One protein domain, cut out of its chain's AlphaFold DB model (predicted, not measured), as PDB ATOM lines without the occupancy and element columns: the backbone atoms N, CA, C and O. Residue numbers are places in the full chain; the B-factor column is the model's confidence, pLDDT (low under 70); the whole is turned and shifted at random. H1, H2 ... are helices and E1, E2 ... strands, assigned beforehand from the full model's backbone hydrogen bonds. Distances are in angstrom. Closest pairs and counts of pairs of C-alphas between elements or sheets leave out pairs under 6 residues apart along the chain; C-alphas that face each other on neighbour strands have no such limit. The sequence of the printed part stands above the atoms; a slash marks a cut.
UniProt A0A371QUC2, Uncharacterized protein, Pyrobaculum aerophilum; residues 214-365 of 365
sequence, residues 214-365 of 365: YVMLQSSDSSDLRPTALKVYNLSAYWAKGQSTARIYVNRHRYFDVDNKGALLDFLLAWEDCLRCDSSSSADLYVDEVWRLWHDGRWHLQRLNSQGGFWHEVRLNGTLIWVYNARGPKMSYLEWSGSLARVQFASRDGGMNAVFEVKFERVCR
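AT A GLANCE: This is residues 214 to 365 of the 365 residues of an uncharacterized protein of Pyrobaculum aerophilum (UniProt A0A371QUC2). A sandwich of two sheets face to face, their strands nearly aligned: a twisted sheet of six strands and a smaller sheet of four. The hairpin E3 and E4 lies over the large sheet's other face, and the end of E12 runs on beyond its partner E11. The printed part has 152 residues, with strands E1 and E2, helix H1, then E3 to E12. The large sheet runs E1 E2 E5 E6 E7 E10 and is mixed; the other runs E9 E8 E11 E12, antiparallel. The class is mostly strand; the whole is compact, with a radius of gyration of the C-alphas of 15.1 A and spans of 45 by 33 by 30 A.

IN THESE COORDINATES: In the large sheet, E1 is residues 214 to 217, from C-alpha 214 at (71.999, 89.578, 122.171), E2 is 230 to 234, E5 is 265 to 271, 19.3 A long, E6 is 289 to 295, 20.0 A, E7 is 299 to 306, 20.7 A, and E10 is 333 to 336. In the second sheet, E8 is 312 to 316, E9 is 319 to 324, E11 is 340 to 347, 23.0 A, and E12 is 354 to 364, 30.7 A, ending with C-alpha 364 at (89.451, 93.487, 99.562). H1 is 236 to 239, E3 is 245 to 249 and E4 is 255 to 259.

HOW THE PARTS SIT: E5, E6 and E7 form a meander, each strand the antiparallel neighbour of the one before; N 267 and O 293 are 2.8 A apart, N 292 and O 302 also 2.8 A. E2 is antiparallel to E5, with N 233 and O 268 at 2.8 A, and parallel to edge strand E1, with N 217 and O 232 at 2.7 A. E10, the other edge strand, is antiparallel to E7, with N 299 and O 336 at 2.8 A. Across the sandwich, two sheets face to face with strands at 14 degrees, E6 and E11 are near each other, and the closest C-alphas of E7 and E11, Trp 299 and Ala 341, are 7.2 A apart. E11 is antiparallel to E8, with N 315 and O 344 at 2.8 A, and forms a hairpin with E12, with N 343 and O 356 at 2.8 A. E8 and E9 form a hairpin, with N 316 and O 319 at 2.8 A. In the hairpin E3 and E4, N 246 and O 258 are 2.8 A apart; E3 and E5 are only just apart, at 8.2 A. H1 only grazes the large sheet, and is too short for an O i to N i+4 pair; its one O i to N i+3 pair is within range.

THE WHOLE: The two C-alphas farthest apart, those of Gly 309 and Arg 365, are 50.3 A apart. The links E1 to E2 and E5 to E6 are long, with 12 and 17 residues. The printed part has no cut, and no printed residue is under 70 in pLDDT.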
ATOM      1  N   TYR A 214      72.361  90.841 122.795       95.88
ATOM      2  CA  TYR A 214      71.999  89.578 122.171       95.88
ATOM      3  C   TYR A 214      73.044  88.501 122.449       95.88
ATOM      4  O   TYR A 214      74.228  88.787 122.636       95.88
ATOM      5  N   VAL A 215      72.606  87.246 122.393       94.38
ATOM      6  CA  VAL A 215      73.483  86.076 122.341       94.38
ATOM      7  C   VAL A 215      73.173  85.265 121.090       94.38
ATOM      8  O   VAL A 215      72.013  84.996 120.784       94.38
ATOM      9  N   MET A 216      74.217  84.883 120.354       93.81
ATOM     10  CA  MET A 216      74.096  83.998 119.196       93.81
ATOM     11  C   MET A 216      74.270  82.541 119.625       93.81
ATOM     12  O   MET A 216      75.252  82.189 120.282       93.81
ATOM     13  N   LEU A 217      73.338  81.691 119.212       92.69
ATOM     14  CA  LEU A 217      73.219  80.289 119.586       92.69
ATOM     15  C   LEU A 217      73.269  79.422 118.330       92.69
ATOM     16  O   LEU A 217      72.505  79.627 117.392       92.69
ATOM     17  N   GLN A 218      74.164  78.438 118.307       88.25
ATOM     18  CA  GLN A 218      74.274  77.488 117.187       88.25
ATOM     19  C   GLN A 218      73.306  76.301 117.319       88.25
ATOM     20  O   GLN A 218      73.157  75.509 116.392       88.25
ATOM     21  N   SER A 219      72.665  76.170 118.479       84.75
ATOM     22  CA  SER A 219      71.659  75.156 118.774       84.75
ATOM     23  C   SER A 219      70.693  75.651 119.848       84.75
ATOM     24  O   SER A 219      71.037  76.528 120.641       84.75
ATOM     25  N   SER A 220      69.500  75.067 119.893       87.62
ATOM     26  CA  SER A 220      68.545  75.230 120.982       87.62
ATOM     27  C   SER A 220      68.915  74.333 122.164       87.62
ATOM     28  O   SER A 220      69.009  73.115 122.031       87.62
ATOM     29  N   ASP A 221      69.110  74.946 123.329       85.94
ATOM     30  CA  ASP A 221      69.147  74.261 124.619       85.94
ATOM     31  C   ASP A 221      68.009  74.814 125.478       85.94
ATOM     32  O   ASP A 221      67.985  75.990 125.840       85.94
ATOM     33  N   SER A 222      67.054  73.945 125.800       84.19
ATOM     34  CA  SER A 222      65.895  74.267 126.639       84.19
ATOM     35  C   SER A 222      66.265  74.734 128.055       84.19
ATOM     36  O   SER A 222      65.439  75.347 128.728       84.19
ATOM     37  N   SER A 223      67.494  74.463 128.508       83.94
ATOM     38  CA  SER A 223      68.013  74.856 129.822       83.94
ATOM     39  C   SER A 223      68.940  76.077 129.766       83.94
ATOM     40  O   SER A 223      69.578  76.396 130.768       83.94
ATOM     41  N   ASP A 224      69.035  76.778 128.629       82.25
ATOM     42  CA  ASP A 224      69.848  77.994 128.528       82.25
ATOM     43  C   ASP A 224      69.210  79.149 129.317       82.25
ATOM     44  O   ASP A 224      68.193  79.719 128.912       82.25
ATOM     45  N   LEU A 225      69.837  79.512 130.437       77.50
ATOM     46  CA  LEU A 225      69.391  80.566 131.355       77.50
ATOM     47  C   LEU A 225      70.248  81.836 131.285       77.50
ATOM     48  O   LEU A 225      70.208  82.654 132.206       77.50
ATOM     49  N   ARG A 226      71.079  82.004 130.248       80.12
ATOM     50  CA  ARG A 226      71.932  83.195 130.153       80.12
ATOM     51  C   ARG A 226      71.085  84.475 130.139       80.12
ATOM     52  O   ARG A 226      70.175  84.566 129.315       80.12
ATOM     53  N   PRO A 227      71.404  85.473 130.987       76.94
ATOM     54  CA  PRO A 227      70.650  86.717 131.058       76.94
ATOM     55  C   PRO A 227      70.988  87.596 129.850       76.94
ATOM     56  O   PRO A 227      72.062  88.186 129.765       76.94
ATOM     57  N   THR A 228      70.067  87.654 128.901       89.00
ATOM     58  CA  THR A 228      70.137  88.481 127.689       89.00
ATOM     59  C   THR A 228      68.739  88.987 127.373       89.00
ATOM     60  O   THR A 228      67.773  88.322 127.747       89.00
ATOM     61  N   ALA A 229      68.614  90.108 126.665       93.12
ATOM     62  CA  ALA A 229      67.316  90.518 126.130       93.12
ATOM     63  C   ALA A 229      66.933  89.725 124.879       93.12
ATOM     64  O   ALA A 229      65.774  89.367 124.701       93.12
ATOM     65  N   LEU A 230      67.910  89.416 124.021       95.75
ATOM     66  CA  LEU A 230      67.674  88.709 122.768       95.75
ATOM     67  C   LEU A 230      68.480  87.412 122.686       95.75
ATOM     68  O   LEU A 230      69.707  87.407 122.821       95.75
ATOM     69  N   LYS A 231      67.797  86.308 122.392       95.38
ATOM     70  CA  LYS A 231      68.415  85.059 121.944       95.38
ATOM     71  C   LYS A 231      68.253  84.935 120.437       95.38
ATOM     72  O   LYS A 231      67.143  85.000 119.918       95.38
ATOM     73  N   VAL A 232      69.365  84.747 119.738       97.12
ATOM     74  CA  VAL A 232      69.378  84.551 118.288       97.12
ATOM     75  C   VAL A 232      69.859  83.143 117.991       97.12
ATOM     76  O   VAL A 232      70.983  82.795 118.333       97.12
ATOM     77  N   TYR A 233      69.028  82.334 117.346       96.25
ATOM     78  CA  TYR A 233      69.363  80.966 116.961       96.25
ATOM     79  C   TYR A 233      69.733  80.924 115.483       96.25
ATOM     80  O   TYR A 233      68.932  81.312 114.637       96.25
ATOM     81  N   ASN A 234      70.930  80.430 115.169       95.19
ATOM     82  CA  ASN A 234      71.388  80.212 113.802       95.19
ATOM     83  C   ASN A 234      70.778  78.923 113.233       95.19
ATOM     84  O   ASN A 234      71.250  77.818 113.510       95.19
ATOM     85  N   LEU A 235      69.730  79.064 112.425       96.00
ATOM     86  CA  LEU A 235      69.011  77.942 111.823       96.00
ATOM     87  C   LEU A 235      69.769  77.346 110.633       96.00
ATOM     88  O   LEU A 235      69.655  76.146 110.381       96.00
ATOM     89  N   SER A 236      70.626  78.126 109.965       91.75
ATOM     90  CA  SER A 236      71.459  77.637 108.856       91.75
ATOM     91  C   SER A 236      72.307  76.421 109.240       91.75
ATOM     92  O   SER A 236      72.545  75.546 108.410       91.75
ATOM     93  N   ALA A 237      72.721  76.310 110.507       86.75
ATOM     94  CA  ALA A 237      73.476  75.161 111.005       86.75
ATOM     95  C   ALA A 237      72.658  73.853 111.032       86.75
ATOM     96  O   ALA A 237      73.226  72.770 110.878       86.75
ATOM     97  N   TYR A 238      71.336  73.931 111.214       91.75
ATOM     98  CA  TYR A 238      70.435  72.776 111.140       91.75
ATOM     99  C   TYR A 238      70.228  72.345 109.685       91.75
ATOM    100  O   TYR A 238      70.306  71.157 109.367       91.75
ATOM    101  N   TRP A 239      70.046  73.317 108.792       94.06
ATOM    102  CA  TRP A 239      69.852  73.090 107.358       94.06
ATOM    103  C   TRP A 239      71.092  72.503 106.691       94.06
ATOM    104  O   TRP A 239      70.979  71.557 105.916       94.06
ATOM    105  N   ALA A 240      72.284  72.966 107.073       89.25
ATOM    106  CA  ALA A 240      73.550  72.397 106.615       89.25
ATOM    107  C   ALA A 240      73.725  70.914 107.001       89.25
ATOM    108  O   ALA A 240      74.465  70.190 106.340       89.25
ATOM    109  N   LYS A 241      73.026  70.439 108.042       89.81
ATOM    110  CA  LYS A 241      72.989  69.021 108.443       89.81
ATOM    111  C   LYS A 241      71.918  68.208 107.700       89.81
ATOM    112  O   LYS A 241      71.692  67.055 108.050       89.81
ATOM    113  N   GLY A 242      71.247  68.794 106.707       92.50
ATOM    114  CA  GLY A 242      70.224  68.131 105.895       92.50
ATOM    115  C   GLY A 242      68.841  68.054 106.545       92.50
ATOM    116  O   GLY A 242      67.993  67.302 106.072       92.50
ATOM    117  N   GLN A 243      68.589  68.805 107.622       94.75
ATOM    118  CA  GLN A 243      67.263  68.834 108.241       94.75
ATOM    119  C   GLN A 243      66.272  69.628 107.372       94.75
ATOM    120  O   GLN A 243      66.622  70.653 106.782       94.75
ATOM    121  N   SER A 244      65.027  69.157 107.296       95.38
ATOM    122  CA  SER A 244      63.923  69.845 106.608       95.38
ATOM    123  C   SER A 244      63.057  70.671 107.561       95.38
ATOM    124  O   SER A 244      62.402  71.619 107.134       95.38
ATOM    125  N   THR A 245      63.074  70.338 108.850       96.25
ATOM    126  CA  THR A 245      62.415  71.072 109.932       96.25
ATOM    127  C   THR A 245      63.306  71.074 111.171       96.25
ATOM    128  O   THR A 245      64.161  70.203 111.331       96.25
ATOM    129  N   ALA A 246      63.122  72.060 112.045       95.00
ATOM    130  CA  ALA A 246      63.821  72.155 113.318       95.00
ATOM    131  C   ALA A 246      62.869  72.661 114.406       95.00
ATOM    132  O   ALA A 246      62.066  73.564 114.173       95.00
ATOM    133  N   ARG A 247      62.994  72.093 115.609       96.12
ATOM    134  CA  ARG A 247      62.311  72.574 116.812       96.12
ATOM    135  C   ARG A 247      63.267  73.403 117.653       96.12
ATOM    136  O   ARG A 247      64.275  72.898 118.154       96.12
ATOM    137  N   ILE A 248      62.936  74.673 117.842       96.19
ATOM    138  CA  ILE A 248      63.788  75.624 118.549       96.19
ATOM    139  C   ILE A 248      63.157  75.960 119.888       96.19
ATOM    140  O   ILE A 248      62.189  76.712 119.957       96.19
ATOM    141  N   TYR A 249      63.705  75.379 120.950       94.19
ATOM    142  CA  TYR A 249      63.352  75.730 122.319       94.19
ATOM    143  C   TYR A 249      63.937  77.099 122.656       94.19
ATOM    144  O   TYR A 249      65.154  77.271 122.598       94.19
ATOM    145  N   VAL A 250      63.070  78.056 122.991       92.00
ATOM    146  CA  VAL A 250      63.484  79.403 123.426       92.00
ATOM    147  C   VAL A 250      63.653  79.481 124.945       92.00
ATOM    148  O   VAL A 250      64.470  80.252 125.456       92.00
ATOM    149  N   ASN A 251      62.923  78.612 125.647       89.06
ATOM    150  CA  ASN A 251      63.031  78.320 127.068       89.06
ATOM    151  C   ASN A 251      62.622  76.846 127.314       89.06
ATOM    152  O   ASN A 251      62.366  76.089 126.370       89.06
ATOM    153  N   ARG A 252      62.536  76.424 128.580       88.69
ATOM    154  CA  ARG A 252      62.206  75.036 128.957       88.69
ATOM    155  C   ARG A 252      60.790  74.587 128.572       88.69
ATOM    156  O   ARG A 252      60.531  73.393 128.439       88.69
ATOM    157  N   HIS A 253      59.872  75.529 128.415       89.12
ATOM    158  CA  HIS A 253      58.436  75.314 128.251       89.12
ATOM    159  C   HIS A 253      57.908  75.702 126.862       89.12
ATOM    160  O   HIS A 253      56.821  75.266 126.481       89.12
ATOM    161  N   ARG A 254      58.650  76.510 126.097       91.81
ATOM    162  CA  ARG A 254      58.233  77.058 124.804       91.81
ATOM    163  C   ARG A 254      59.231  76.754 123.705       91.81
ATOM    164  O   ARG A 254      60.448  76.826 123.888       91.81
ATOM    165  N   TYR A 255      58.679  76.465 122.538       94.75
ATOM    166  CA  TYR A 255      59.431  76.195 121.330       94.75
ATOM    167  C   TYR A 255      58.689  76.707 120.100       94.75
ATOM    168  O   TYR A 255      57.473  76.898 120.128       94.75
ATOM    169  N   PHE A 256      59.434  76.858 119.010       96.50
ATOM    170  CA  PHE A 256      58.905  77.151 117.685       96.50
ATOM    171  C   PHE A 256      59.393  76.091 116.709       96.50
ATOM    172  O   PHE A 256      60.595  75.823 116.623       96.50
ATOM    173  N   ASP A 257      58.454  75.482 115.993       96.69
ATOM    174  CA  ASP A 257      58.762  74.599 114.875       96.69
ATOM    175  C   ASP A 257      58.942  75.456 113.620       96.69
ATOM    176  O   ASP A 257      58.072  76.251 113.261       96.69
ATOM    177  N   VAL A 258      60.094  75.315 112.971       96.19
ATOM    178  CA  VAL A 258      60.460  76.054 111.761       96.19
ATOM    179  C   VAL A 258      60.840  75.084 110.651       96.19
ATOM    180  O   VAL A 258      61.448  74.042 110.889       96.19
ATOM    181  N   ASP A 259      60.466  75.420 109.423       96.69
ATOM    182  CA  ASP A 259      60.730  74.655 108.206       96.69
ATOM    183  C   ASP A 259      61.915  75.235 107.429       96.69
ATOM    184  O   ASP A 259      62.094  76.448 107.405       96.69
ATOM    185  N   ASN A 260      62.713  74.409 106.762       95.25
ATOM    186  CA  ASN A 260      63.827  74.877 105.941       95.25
ATOM    187  C   ASN A 260      63.313  75.668 104.723       95.25
ATOM    188  O   ASN A 260      62.613  75.120 103.874       95.25
ATOM    189  N   LYS A 261      63.688  76.951 104.618       92.69
ATOM    190  CA  LYS A 261      63.293  77.835 103.503       92.69
ATOM    191  C   LYS A 261      64.201  77.740 102.274       92.69
ATOM    192  O   LYS A 261      63.968  78.449 101.305       92.69
ATOM    193  N   GLY A 262      65.249  76.915 102.309       89.44
ATOM    194  CA  GLY A 262      66.296  76.923 101.281       89.44
ATOM    195  C   GLY A 262      67.138  78.205 101.297       89.44
ATOM    196  O   GLY A 262      67.784  78.533 100.307       89.44
ATOM    197  N   ALA A 263      67.116  78.940 102.412       90.12
ATOM    198  CA  ALA A 263      67.797  80.216 102.558       90.12
ATOM    199  C   ALA A 263      69.306  80.039 102.798       90.12
ATOM    200  O   ALA A 263      69.741  79.109 103.480       90.12
ATOM    201  N   LEU A 264      70.103  80.981 102.285       87.75
ATOM    202  CA  LEU A 264      71.548  81.064 102.524       87.75
ATOM    203  C   LEU A 264      71.850  81.361 103.998       87.75
ATOM    204  O   LEU A 264      72.788  80.810 104.569       87.75
ATOM    205  N   LEU A 265      71.046  82.233 104.609       93.69
ATOM    206  CA  LEU A 265      71.117  82.598 106.023       93.69
ATOM    207  C   LEU A 265      69.731  82.501 106.637       93.69
ATOM    208  O   LEU A 265      68.761  82.872 105.982       93.69
ATOM    209  N   ASP A 266      69.636  82.048 107.881       96.81
ATOM    210  CA  ASP A 266      68.355  81.866 108.554       96.81
ATOM    211  C   ASP A 266      68.527  81.926 110.075       96.81
ATOM    212  O   ASP A 266      69.356  81.214 110.651       96.81
ATOM    213  N   PHE A 267      67.753  82.793 110.721       97.38
ATOM    214  CA  PHE A 267      67.853  83.103 112.138       97.38
ATOM    215  C   PHE A 267      66.472  83.161 112.788       97.38
ATOM    216  O   PHE A 267      65.548  83.771 112.249       97.38
ATOM    217  N   LEU A 268      66.358  82.606 113.994       98.06
ATOM    218  CA  LEU A 268      65.230  82.851 114.892       98.06
ATOM    219  C   LEU A 268      65.649  83.861 115.962       98.06
ATOM    220  O   LEU A 268      66.642  83.650 116.650       98.06
ATOM    221  N   LEU A 269      64.889  84.934 116.112       98.19
ATOM    222  CA  LEU A 269      65.095  86.015 117.064       98.19
ATOM    223  C   LEU A 269      64.017  85.880 118.137       98.19
ATOM    224  O   LEU A 269      62.847  86.080 117.831       98.19
ATOM    225  N   ALA A 270      64.402  85.518 119.356       96.44
ATOM    226  CA  ALA A 270      63.502  85.342 120.490       96.44
ATOM    227  C   ALA A 270      63.853  86.367 121.573       96.44
ATOM    228  O   ALA A 270      64.944  86.318 122.149       96.44
ATOM    229  N   TRP A 271      62.960  87.327 121.781       95.69
ATOM    230  CA  TRP A 271      63.181  88.507 122.605       95.69
ATOM    231  C   TRP A 271      62.251  88.532 123.818       95.69
ATOM    232  O   TRP A 271      61.142  88.003 123.763       95.69
ATOM    233  N   GLU A 272      62.742  89.149 124.887       90.94
ATOM    234  CA  GLU A 272      62.062  89.346 126.165       90.94
ATOM    235  C   GLU A 272      61.815  90.839 126.404       90.94
ATOM    236  O   GLU A 272      62.748  91.636 126.261       90.94
ATOM    237  N   ASP A 273      60.597  91.219 126.799       86.19
ATOM    238  CA  ASP A 273      60.217  92.626 126.969       86.19
ATOM    239  C   ASP A 273      60.596  93.222 128.332       86.19
ATOM    240  O   ASP A 273      60.705  94.450 128.468       86.19
ATOM    241  N   CYS A 274      60.891  92.363 129.315       84.19
ATOM    242  CA  CYS A 274      61.142  92.771 130.685       84.19
ATOM    243  C   CYS A 274      62.225  91.945 131.402       84.19
ATOM    244  O   CYS A 274      62.139  90.739 131.585       84.19
ATOM    245  N   LEU A 275      63.230  92.628 131.963       77.19
ATOM    246  CA  LEU A 275      64.374  91.979 132.624       77.19
ATOM    247  C   LEU A 275      64.012  91.173 133.888       77.19
ATOM    248  O   LEU A 275      64.775  90.303 134.306       77.19
ATOM    249  N   ARG A 276      62.919  91.532 134.574       76.94
ATOM    250  CA  ARG A 276      62.567  90.999 135.906       76.94
ATOM    251  C   ARG A 276      61.116  90.544 136.039       76.94
ATOM    252  O   ARG A 276      60.700  90.224 137.151       76.94
ATOM    253  N   CYS A 277      60.341  90.578 134.961       76.38
ATOM    254  CA  CYS A 277      58.933  90.199 135.017       76.38
ATOM    255  C   CYS A 277      58.793  88.681 135.045       76.38
ATOM    256  O   CYS A 277      58.008  88.150 135.831       76.38
ATOM    257  N   ASP A 278      59.648  87.999 134.287       76.62
ATOM    258  CA  ASP A 278      59.629  86.558 134.170       76.62
ATOM    259  C   ASP A 278      60.750  85.890 134.961       76.62
ATOM    260  O   ASP A 278      61.936  86.208 134.858       76.62
ATOM    261  N   SER A 279      60.359  84.925 135.796       72.69
ATOM    262  CA  SER A 279      61.324  84.049 136.459       72.69
ATOM    263  C   SER A 279      62.056  83.192 135.420       72.69
ATOM    264  O   SER A 279      61.502  82.858 134.376       72.69
ATOM    265  N   SER A 280      63.268  82.728 135.731       70.25
ATOM    266  CA  SER A 280      64.036  81.823 134.856       70.25
ATOM    267  C   SER A 280      63.330  80.487 134.557       70.25
ATOM    268  O   SER A 280      63.755  79.743 133.677       70.25
ATOM    269  N   SER A 281      62.274  80.159 135.305       73.19
ATOM    270  CA  SER A 281      61.389  79.006 135.103       73.19
ATOM    271  C   SER A 281      60.062  79.355 134.419       73.19
ATOM    272  O   SER A 281      59.203  78.486 134.295       73.19
ATOM    273  N   SER A 282      59.852  80.614 134.026       81.00
ATOM    274  CA  SER A 282      58.610  81.055 133.392       81.00
ATOM    275  C   SER A 282      58.469  80.463 131.994       81.00
ATOM    276  O   SER A 282      59.444  80.316 131.252       81.00
ATOM    277  N   ALA A 283      57.231  80.140 131.625       82.94
ATOM    278  CA  ALA A 283      56.898  79.791 130.252       82.94
ATOM    279  C   ALA A 283      56.831  81.023 129.344       82.94
ATOM    280  O   ALA A 283      56.817  80.849 128.128       82.94
ATOM    281  N   ASP A 284      56.815  82.228 129.906       85.62
ATOM    282  CA  ASP A 284      56.651  83.468 129.149       85.62
ATOM    283  C   ASP A 284      57.997  84.132 128.791       85.62
ATOM    284  O   ASP A 284      58.045  85.023 127.954       85.62
ATOM    285  N   LEU A 285      59.113  83.565 129.264       87.31
ATOM    286  CA  LEU A 285      60.457  84.059 128.966       87.31
ATOM    287  C   LEU A 285      60.851  83.876 127.480       87.31
ATOM    288  O   LEU A 285      60.833  82.756 126.965       87.31
ATOM    289  N   TYR A 286      61.316  84.922 126.800       89.38
ATOM    290  CA  TYR A 286      61.737  84.936 125.388       89.38
ATOM    291  C   TYR A 286      60.634  84.614 124.373       89.38
ATOM    292  O   TYR A 286      60.931  84.163 123.260       89.38
ATOM    293  N   VAL A 287      59.366  84.793 124.739       91.69
ATOM    294  CA  VAL A 287      58.248  84.618 123.801       91.69
ATOM    295  C   VAL A 287      57.488  85.903 123.504       91.69
ATOM    296  O   VAL A 287      56.644  85.868 122.607       91.69
ATOM    297  N   ASP A 288      57.801  87.021 124.158       91.62
ATOM    298  CA  ASP A 288      57.093  88.292 123.953       91.62
ATOM    299  C   ASP A 288      57.173  88.772 122.511       91.62
ATOM    300  O   ASP A 288      56.162  89.143 121.920       91.62
ATOM    301  N   GLU A 289      58.352  88.679 121.893       95.38
ATOM    302  CA  GLU A 289      58.508  88.864 120.453       95.38
ATOM    303  C   GLU A 289      59.394  87.786 119.862       95.38
ATOM    304  O   GLU A 289      60.560  87.629 120.225       95.38
ATOM    305  N   VAL A 290      58.842  87.074 118.879       97.62
ATOM    306  CA  VAL A 290      59.591  86.059 118.146       97.62
ATOM    307  C   VAL A 290      59.472  86.316 116.662       97.62
ATOM    308  O   VAL A 290      58.373  86.343 116.103       97.62
ATOM    309  N   TRP A 291      60.622  86.486 116.025       98.50
ATOM    310  CA  TRP A 291      60.745  86.781 114.607       98.50
ATOM    311  C   TRP A 291      61.711  85.816 113.942       98.50
ATOM    312  O   TRP A 291      62.633  85.298 114.563       98.50
ATOM    313  N   ARG A 292      61.521  85.594 112.651       98.25
ATOM    314  CA  ARG A 292      62.422  84.824 111.809       98.25
ATOM    315  C   ARG A 292      62.983  85.729 110.727       98.25
ATOM    316  O   ARG A 292      62.211  86.358 110.008       98.25
ATOM    317  N   LEU A 293      64.305  85.789 110.631       98.25
ATOM    318  CA  LEU A 293      65.040  86.559 109.632       98.25
ATOM    319  C   LEU A 293      65.797  85.588 108.734       98.25
ATOM    320  O   LEU A 293      66.642  84.850 109.232       98.25
ATOM    321  N   TRP A 294      65.557  85.616 107.429       97.31
ATOM    322  CA  TRP A 294      66.315  84.792 106.487       97.31
ATOM    323  C   TRP A 294      66.679  85.550 105.216       97.31
ATOM    324  O   TRP A 294      66.131  86.617 104.929       97.31
ATOM    325  N   HIS A 295      67.643  85.002 104.481       95.81
ATOM    326  CA  HIS A 295      68.112  85.545 103.217       95.81
ATOM    327  C   HIS A 295      68.297  84.449 102.169       95.81
ATOM    328  O   HIS A 295      69.158  83.587 102.333       95.81
ATOM    329  N   ASP A 296      67.544  84.504 101.074       92.81
ATOM    330  CA  ASP A 296      67.594  83.557  99.943       92.81
ATOM    331  C   ASP A 296      68.029  84.221  98.617       92.81
ATOM    332  O   ASP A 296      67.952  83.630  97.544       92.81
ATOM    333  N   GLY A 297      68.519  85.461  98.702       89.00
ATOM    334  CA  GLY A 297      68.712  86.371  97.569       89.00
ATOM    335  C   GLY A 297      67.979  87.692  97.797       89.00
ATOM    336  O   GLY A 297      68.407  88.738  97.303       89.00
ATOM    337  N   ARG A 298      66.928  87.658  98.622       93.75
ATOM    338  CA  ARG A 298      66.336  88.823  99.280       93.75
ATOM    339  C   ARG A 298      66.280  88.579 100.778       93.75
ATOM    340  O   ARG A 298      66.415  87.452 101.241       93.75
ATOM    341  N   TRP A 299      66.146  89.647 101.548       97.38
ATOM    342  CA  TRP A 299      65.912  89.544 102.979       97.38
ATOM    343  C   TRP A 299      64.431  89.387 103.259       97.38
ATOM    344  O   TRP A 299      63.610  90.084 102.665       97.38
ATOM    345  N   HIS A 300      64.121  88.547 104.235       98.12
ATOM    346  CA  HIS A 300      62.773  88.298 104.707       98.12
ATOM    347  C   HIS A 300      62.741  88.367 106.224       98.12
ATOM    348  O   HIS A 300      63.615  87.818 106.896       98.12
ATOM    349  N   LEU A 301      61.712  89.010 106.766       98.44
ATOM    350  CA  LEU A 301      61.478  89.097 108.198       98.44
ATOM    351  C   LEU A 301      60.017  88.754 108.480       98.44
ATOM    352  O   LEU A 301      59.119  89.449 108.008       98.44
ATOM    353  N   GLN A 302      59.780  87.699 109.254       98.25
ATOM    354  CA  GLN A 302      58.445  87.206 109.584       98.25
ATOM    355  C   GLN A 302      58.242  87.140 111.091       98.25
ATOM    356  O   GLN A 302      59.070  86.590 111.812       98.25
ATOM    357  N   ARG A 303      57.106  87.639 111.564       97.56
ATOM    358  CA  ARG A 303      56.686  87.500 112.954       97.56
ATOM    359  C   ARG A 303      56.085  86.119 113.179       97.56
ATOM    360  O   ARG A 303      55.178  85.716 112.454       97.56
ATOM    361  N   LEU A 304      56.560  85.430 114.206       97.19
ATOM    362  CA  LEU A 304      56.041  84.138 114.649       97.19
ATOM    363  C   LEU A 304      55.223  84.268 115.930       97.19
ATOM    364  O   LEU A 304      54.195  83.610 116.059       97.19
ATOM    365  N   ASN A 305      55.637  85.147 116.844       95.88
ATOM    366  CA  ASN A 305      54.880  85.444 118.055       95.88
ATOM    367  C   ASN A 305      54.955  86.923 118.424       95.88
ATOM    368  O   ASN A 305      55.901  87.609 118.055       95.88
ATOM    369  N   SER A 306      53.914  87.402 119.102       93.56
ATOM    370  CA  SER A 306      53.862  88.726 119.729       93.56
ATOM    371  C   SER A 306      52.839  88.680 120.850       93.56
ATOM    372  O   SER A 306      51.643  88.521 120.580       93.56
ATOM    373  N   GLN A 307      53.305  88.768 122.084       89.50
ATOM    374  CA  GLN A 307      52.487  88.740 123.289       89.50
ATOM    375  C   GLN A 307      53.163  89.555 124.394       89.50
ATOM    376  O   GLN A 307      54.286  90.002 124.209       89.50
ATOM    377  N   GLY A 308      52.483  89.742 125.522       83.12
ATOM    378  CA  GLY A 308      53.076  90.355 126.708       83.12
ATOM    379  C   GLY A 308      52.083  91.211 127.486       83.12
ATOM    380  O   GLY A 308      50.960  91.473 127.045       83.12
ATOM    381  N   GLY A 309      52.498  91.649 128.672       81.88
ATOM    382  CA  GLY A 309      51.753  92.630 129.470       81.88
ATOM    383  C   GLY A 309      52.087  94.079 129.104       81.88
ATOM    384  O   GLY A 309      51.283  94.983 129.350       81.88
ATOM    385  N   PHE A 310      53.255  94.315 128.503       85.25
ATOM    386  CA  PHE A 310      53.763  95.647 128.185       85.25
ATOM    387  C   PHE A 310      53.582  95.984 126.704       85.25
ATOM    388  O   PHE A 310      53.066  95.193 125.921       85.25
ATOM    389  N   TRP A 311      53.886  97.231 126.345       89.44
ATOM    390  CA  TRP A 311      53.991  97.630 124.946       89.44
ATOM    391  C   TRP A 311      55.460  97.587 124.537       89.44
ATOM    392  O   TRP A 311      56.342  97.928 125.333       89.44
ATOM    393  N   HIS A 312      55.700  97.229 123.282       90.88
ATOM    394  CA  HIS A 312      57.035  97.121 122.704       90.88
ATOM    395  C   HIS A 312      57.002  97.337 121.198       90.88
ATOM    396  O   HIS A 312      55.957  97.225 120.546       90.88
ATOM    397  N   GLU A 313      58.164  97.672 120.649       96.00
ATOM    398  CA  GLU A 313      58.341  98.011 119.239       96.00
ATOM    399  C   GLU A 313      59.374  97.118 118.571       96.00
ATOM    400  O   GLU A 313      60.407  96.787 119.156       96.00
ATOM    401  N   VAL A 314      59.137  96.835 117.292       97.94
ATOM    402  CA  VAL A 314      60.132  96.237 116.406       97.94
ATOM    403  C   VAL A 314      60.389  97.180 115.245       97.94
ATOM    404  O   VAL A 314      59.462  97.641 114.565       97.94
ATOM    405  N   ARG A 315      61.668  97.472 115.012       98.25
ATOM    406  CA  ARG A 315      62.142  98.300 113.905       98.25
ATOM    407  C   ARG A 315      63.017  97.478 112.979       98.25
ATOM    408  O   ARG A 315      63.863  96.711 113.433       98.25
ATOM    409  N   LEU A 316      62.847  97.691 111.682       98.12
ATOM    410  CA  LEU A 316      63.701  97.142 110.642       98.12
ATOM    411  C   LEU A 316      64.433  98.286 109.949       98.12
ATOM    412  O   LEU A 316      63.802  99.189 109.402       98.12
ATOM    413  N   ASN A 317      65.766  98.249 109.973       96.38
ATOM    414  CA  ASN A 317      66.632  99.265 109.369       96.38
ATOM    415  C   ASN A 317      66.258 100.703 109.800       96.38
ATOM    416  O   ASN A 317      66.328 101.639 109.012       96.38
ATOM    417  N   GLY A 318      65.840 100.869 111.063       95.75
ATOM    418  CA  GLY A 318      65.401 102.142 111.652       95.75
ATOM    419  C   GLY A 318      63.908 102.459 111.485       95.75
ATOM    420  O   GLY A 318      63.363 103.255 112.254       95.75
ATOM    421  N   THR A 319      63.217 101.799 110.557       97.19
ATOM    422  CA  THR A 319      61.779 101.982 110.313       97.19
ATOM    423  C   THR A 319      60.959 101.172 111.308       97.19
ATOM    424  O   THR A 319      61.178  99.975 111.457       97.19
ATOM    425  N   LEU A 320      59.986 101.799 111.971       97.50
ATOM    426  CA  LEU A 320      59.036 101.105 112.843       97.50
ATOM    427  C   LEU A 320      58.109 100.210 112.018       97.50
ATOM    428  O   LEU A 320      57.403 100.708 111.142       97.50
ATOM    429  N   ILE A 321      58.114  98.903 112.297       98.06
ATOM    430  CA  ILE A 321      57.351  97.912 111.521       98.06
ATOM    431  C   ILE A 321      56.252  97.215 112.318       98.06
ATOM    432  O   ILE A 321      55.230  96.817 111.753       98.06
ATOM    433  N   TRP A 322      56.438  97.103 113.628       97.44
ATOM    434  CA  TRP A 322      55.498  96.446 114.515       97.44
ATOM    435  C   TRP A 322      55.471  97.149 115.865       97.44
ATOM    436  O   TRP A 322      56.509  97.553 116.386       97.44
ATOM    437  N   VAL A 323      54.273  97.274 116.421       95.50
ATOM    438  CA  VAL A 323      54.034  97.755 117.781       95.50
ATOM    439  C   VAL A 323      53.082  96.785 118.454       95.50
ATOM    440  O   VAL A 323      52.040  96.476 117.882       95.50
ATOM    441  N   TYR A 324      53.380  96.325 119.661       93.62
ATOM    442  CA  TYR A 324      52.460  95.554 120.498       93.62
ATOM    443  C   TYR A 324      51.869  96.428 121.611       93.62
ATOM    444  O   TYR A 324      52.496  97.393 122.031       93.62
ATOM    445  N   ASN A 325      50.636  96.130 122.037       90.88
ATOM    446  CA  ASN A 325      49.904  96.825 123.114       90.88
ATOM    447  C   ASN A 325      49.898  98.378 123.061       90.88
ATOM    448  O   ASN A 325      49.729  99.057 124.070       90.88
ATOM    449  N   ALA A 326      50.069  98.953 121.869       89.25
ATOM    450  CA  ALA A 326      49.972 100.382 121.584       89.25
ATOM    451  C   ALA A 326      49.555 100.608 120.117       89.25
ATOM    452  O   ALA A 326      49.490  99.669 119.315       89.25
ATOM    453  N   ARG A 327      49.222 101.856 119.760       92.88
ATOM    454  CA  ARG A 327      48.888 102.226 118.375       92.88
ATOM    455  C   ARG A 327      50.158 102.293 117.534       92.88
ATOM    456  O   ARG A 327      51.104 102.974 117.907       92.88
ATOM    457  N   GLY A 328      50.138 101.655 116.371       93.88
ATOM    458  CA  GLY A 328      51.258 101.681 115.443       93.88
ATOM    459  C   GLY A 328      51.110 100.654 114.325       93.88
ATOM    460  O   GLY A 328      50.060 100.010 114.215       93.88
ATOM    461  N   PRO A 329      52.141 100.510 113.481       95.62
ATOM    462  CA  PRO A 329      52.149  99.520 112.416       95.62
ATOM    463  C   PRO A 329      52.065  98.091 112.972       95.62
ATOM    464  O   PRO A 329      52.501  97.795 114.085       95.62
ATOM    465  N   LYS A 330      51.473  97.204 112.170       95.75
ATOM    466  CA  LYS A 330      51.251  95.785 112.479       95.75
ATOM    467  C   LYS A 330      51.701  94.899 111.313       95.75
ATOM    468  O   LYS A 330      50.999  93.972 110.916       95.75
ATOM    469  N   MET A 331      52.854  95.207 110.720       97.25
ATOM    470  CA  MET A 331      53.391  94.415 109.612       97.25
ATOM    471  C   MET A 331      54.003  93.127 110.165       97.25
ATOM    472  O   MET A 331      54.957  93.183 110.929       97.25
ATOM    473  N   SER A 332      53.442  91.969 109.817       94.88
ATOM    474  CA  SER A 332      53.902  90.657 110.303       94.88
ATOM    475  C   SER A 332      54.865  89.943 109.354       94.88
ATOM    476  O   SER A 332      55.386  88.886 109.697       94.88
ATOM    477  N   TYR A 333      55.068  90.483 108.154       97.81
ATOM    478  CA  TYR A 333      55.988  89.958 107.154       97.81
ATOM    479  C   TYR A 333      56.500  91.109 106.290       97.81
ATOM    480  O   TYR A 333      55.707  91.947 105.858       97.81
ATOM    481  N   LEU A 334      57.807  91.143 106.043       97.88
ATOM    482  CA  LEU A 334      58.448  92.081 105.128       97.88
ATOM    483  C   LEU A 334      59.500  91.368 104.288       97.88
ATOM    484  O   LEU A 334      60.158  90.441 104.756       97.88
ATOM    485  N   GLU A 335      59.696  91.875 103.076       97.62
ATOM    486  CA  GLU A 335      60.720  91.423 102.144       97.62
ATOM    487  C   GLU A 335      61.413  92.633 101.516       97.62
ATOM    488  O   GLU A 335      60.753  93.576 101.070       97.62
ATOM    489  N   TRP A 336      62.744  92.633 101.479       96.38
ATOM    490  CA  TRP A 336      63.516  93.743 100.921       96.38
ATOM    491  C   TRP A 336      64.826  93.277 100.296       96.38
ATOM    492  O   TRP A 336      65.305  92.170 100.524       96.38
ATOM    493  N   SER A 337      65.407  94.147  99.476       92.62
ATOM    494  CA  SER A 337      66.718  93.932  98.867       92.62
ATOM    495  C   SER A 337      67.759  94.809  99.560       92.62
ATOM    496  O   SER A 337      67.429  95.871 100.088       92.62
ATOM    497  N   GLY A 338      69.021  94.390  99.541       87.56
ATOM    498  CA  GLY A 338      70.132  95.162 100.095       87.56
ATOM    499  C   GLY A 338      71.110  94.298 100.881       87.56
ATOM    500  O   GLY A 338      70.899  93.105 101.077       87.56
ATOM    501  N   SER A 339      72.198  94.907 101.343       90.25
ATOM    502  CA  SER A 339      73.264  94.208 102.067       90.25
ATOM    503  C   SER A 339      73.084  94.189 103.585       90.25
ATOM    504  O   SER A 339      73.899  93.579 104.270       90.25
ATOM    505  N   LEU A 340      72.051  94.848 104.117       94.31
ATOM    506  CA  LEU A 340      71.854  95.057 105.550       94.31
ATOM    507  C   LEU A 340      70.481  94.565 106.017       94.31
ATOM    508  O   LEU A 340      69.440  94.951 105.470       94.31
ATOM    509  N   ALA A 341      70.504  93.807 107.107       97.44
ATOM    510  CA  ALA A 341      69.357  93.508 107.943       97.44
ATOM    511  C   ALA A 341      69.659  93.912 109.386       97.44
ATOM    512  O   ALA A 341      70.466  93.276 110.056       97.44
ATOM    513  N   ARG A 342      69.001  94.965 109.870       98.06
ATOM    514  CA  ARG A 342      69.090  95.427 111.256       98.06
ATOM    515  C   ARG A 342      67.714  95.370 111.903       98.06
ATOM    516  O   ARG A 342      66.868  96.217 111.618       98.06
ATOM    517  N   VAL A 343      67.507  94.400 112.786       98.50
ATOM    518  CA  VAL A 343      66.272  94.240 113.562       98.50
ATOM    519  C   VAL A 343      66.509  94.788 114.962       98.50
ATOM    520  O   VAL A 343      67.473  94.410 115.629       98.50
ATOM    521  N   GLN A 344      65.663  95.714 115.395       98.44
ATOM    522  CA  GLN A 344      65.759  96.346 116.706       98.44
ATOM    523  C   GLN A 344      64.477  96.087 117.478       98.44
ATOM    524  O   GLN A 344      63.391  96.296 116.943       98.44
ATOM    525  N   PHE A 345      64.630  95.685 118.729       97.56
ATOM    526  CA  PHE A 345      63.550  95.496 119.681       97.56
ATOM    527  C   PHE A 345      63.669  96.573 120.748       97.56
ATOM    528  O   PHE A 345      64.773  96.825 121.244       97.56
ATOM    529  N   ALA A 346      62.554  97.222 121.068       95.69
ATOM    530  CA  ALA A 346      62.515  98.242 122.100       95.69
ATOM    531  C   ALA A 346      61.449  97.936 123.152       95.69
ATOM    532  O   ALA A 346      60.276  97.757 122.814       95.69
ATOM    533  N   SER A 347      61.870  97.920 124.420       92.75
ATOM    534  CA  SER A 347      60.979  97.839 125.578       92.75
ATOM    535  C   SER A 347      60.548  99.231 126.030       92.75
ATOM    536  O   SER A 347      61.210 100.237 125.762       92.75
ATOM    537  N   ARG A 348      59.445  99.292 126.780       87.19
ATOM    538  CA  ARG A 348      58.903 100.533 127.352       87.19
ATOM    539  C   ARG A 348      59.918 101.348 128.164       87.19
ATOM    540  O   ARG A 348      59.879 102.574 128.132       87.19
ATOM    541  N   ASP A 349      60.752 100.673 128.946       85.94
ATOM    542  CA  ASP A 349      61.736 101.266 129.861       85.94
ATOM    543  C   ASP A 349      63.154 101.324 129.272       85.94
ATOM    544  O   ASP A 349      64.071 101.859 129.895       85.94
ATOM    545  N   GLY A 350      63.343 100.769 128.072       89.31
ATOM    546  CA  GLY A 350      64.627 100.656 127.396       89.31
ATOM    547  C   GLY A 350      65.569  99.581 127.950       89.31
ATOM    548  O   GLY A 350      66.608  99.323 127.338       89.31
ATOM    549  N   GLY A 351      65.232  98.946 129.080       88.81
ATOM    550  CA  GLY A 351      66.098  97.994 129.782       88.81
ATOM    551  C   GLY A 351      66.344  96.705 129.000       88.81
ATOM    552  O   GLY A 351      67.407  96.100 129.133       88.81
ATOM    553  N   MET A 352      65.397  96.331 128.138       92.62
ATOM    554  CA  MET A 352      65.486  95.154 127.274       92.62
ATOM    555  C   MET A 352      65.697  95.509 125.807       92.62
ATOM    556  O   MET A 352      65.534  94.667 124.929       92.62
ATOM    557  N   ASN A 353      66.119  96.738 125.501       96.06
ATOM    558  CA  ASN A 353      66.452  97.093 124.128       96.06
ATOM    559  C   ASN A 353      67.535  96.160 123.576       96.06
ATOM    560  O   ASN A 353      68.589  95.965 124.190       96.06
ATOM    561  N   ALA A 354      67.282  95.622 122.388       97.69
ATOM    562  CA  ALA A 354      68.193  94.721 121.706       97.69
ATOM    563  C   ALA A 354      68.283  95.060 120.223       97.69
ATOM    564  O   ALA A 354      67.341  95.557 119.605       97.69
ATOM    565  N   VAL A 355      69.442  94.785 119.636       98.12
ATOM    566  CA  VAL A 355      69.681  94.965 118.206       98.12
ATOM    567  C   VAL A 355      70.380  93.727 117.693       98.12
ATOM    568  O   VAL A 355      71.402  93.330 118.243       98.12
ATOM    569  N   PHE A 356      69.868  93.169 116.605       98.31
ATOM    570  CA  PHE A 356      70.562  92.163 115.824       98.31
ATOM    571  C   PHE A 356      70.802  92.697 114.419       98.31
ATOM    572  O   PHE A 356      69.873  93.142 113.743       98.31
ATOM    573  N   GLU A 357      72.060  92.687 113.998       97.81
ATOM    574  CA  GLU A 357      72.489  93.209 112.714       97.81
ATOM    575  C   GLU A 357      73.289  92.161 111.952       97.81
ATOM    576  O   GLU A 357      74.251  91.581 112.459       97.81
ATOM    577  N   VAL A 358      72.896  91.956 110.702       95.75
ATOM    578  CA  VAL A 358      73.611  91.134 109.739       95.75
ATOM    579  C   VAL A 358      73.886  91.982 108.511       95.75
ATOM    580  O   VAL A 358      72.975  92.568 107.921       95.75
ATOM    581  N   LYS A 359      75.159  92.054 108.132       93.38
ATOM    582  CA  LYS A 359      75.631  92.854 107.009       93.38
ATOM    583  C   LYS A 359      76.513  92.010 106.100       93.38
ATOM    584  O   LYS A 359      77.472  91.390 106.555       93.38
ATOM    585  N   PHE A 360      76.220  92.035 104.809       88.00
ATOM    586  CA  PHE A 360      77.153  91.593 103.783       88.00
ATOM    587  C   PHE A 360      78.177  92.706 103.550       88.00
ATOM    588  O   PHE A 360      77.844  93.786 103.057       88.00
ATOM    589  N   GLU A 361      79.419  92.462 103.954       85.06
ATOM    590  CA  GLU A 361      80.530  93.403 103.834       85.06
ATOM    591  C   GLU A 361      81.519  92.887 102.790       85.06
ATOM    592  O   GLU A 361      82.030  91.769 102.903       85.06
ATOM    593  N   ARG A 362      81.792  93.697 101.763       82.94
ATOM    594  CA  ARG A 362      82.849  93.391 100.798       82.94
ATOM    595  C   ARG A 362      84.199  93.701 101.416       82.94
ATOM    596  O   ARG A 362      84.413  94.787 101.949       82.94
ATOM    597  N   VAL A 363      85.099  92.735 101.326       86.06
ATOM    598  CA  VAL A 363      86.464  92.815 101.829       86.06
ATOM    599  C   VAL A 363      87.405  92.638 100.648       86.06
ATOM    600  O   VAL A 363      87.286  91.662  99.907       86.06
ATOM    601  N   CYS A 364      88.338  93.577 100.499       87.06
ATOM    602  CA  CYS A 364      89.451  93.487  99.562       87.06
ATOM    603  C   CYS A 364      90.713  93.155 100.344       87.06
ATOM    604  O   CYS A 364      90.973  93.771 101.380       87.06
ATOM    605  N   ARG A 365      91.464  92.168  99.867       83.56
ATOM    606  CA  ARG A 365      92.775  91.792 100.399       83.56
ATOM    607  C   ARG A 365      93.809  91.725  99.302       83.56
ATOM    608  O   ARG A 365      93.414  91.320  98.180       83.56
TER     609      ARG A 365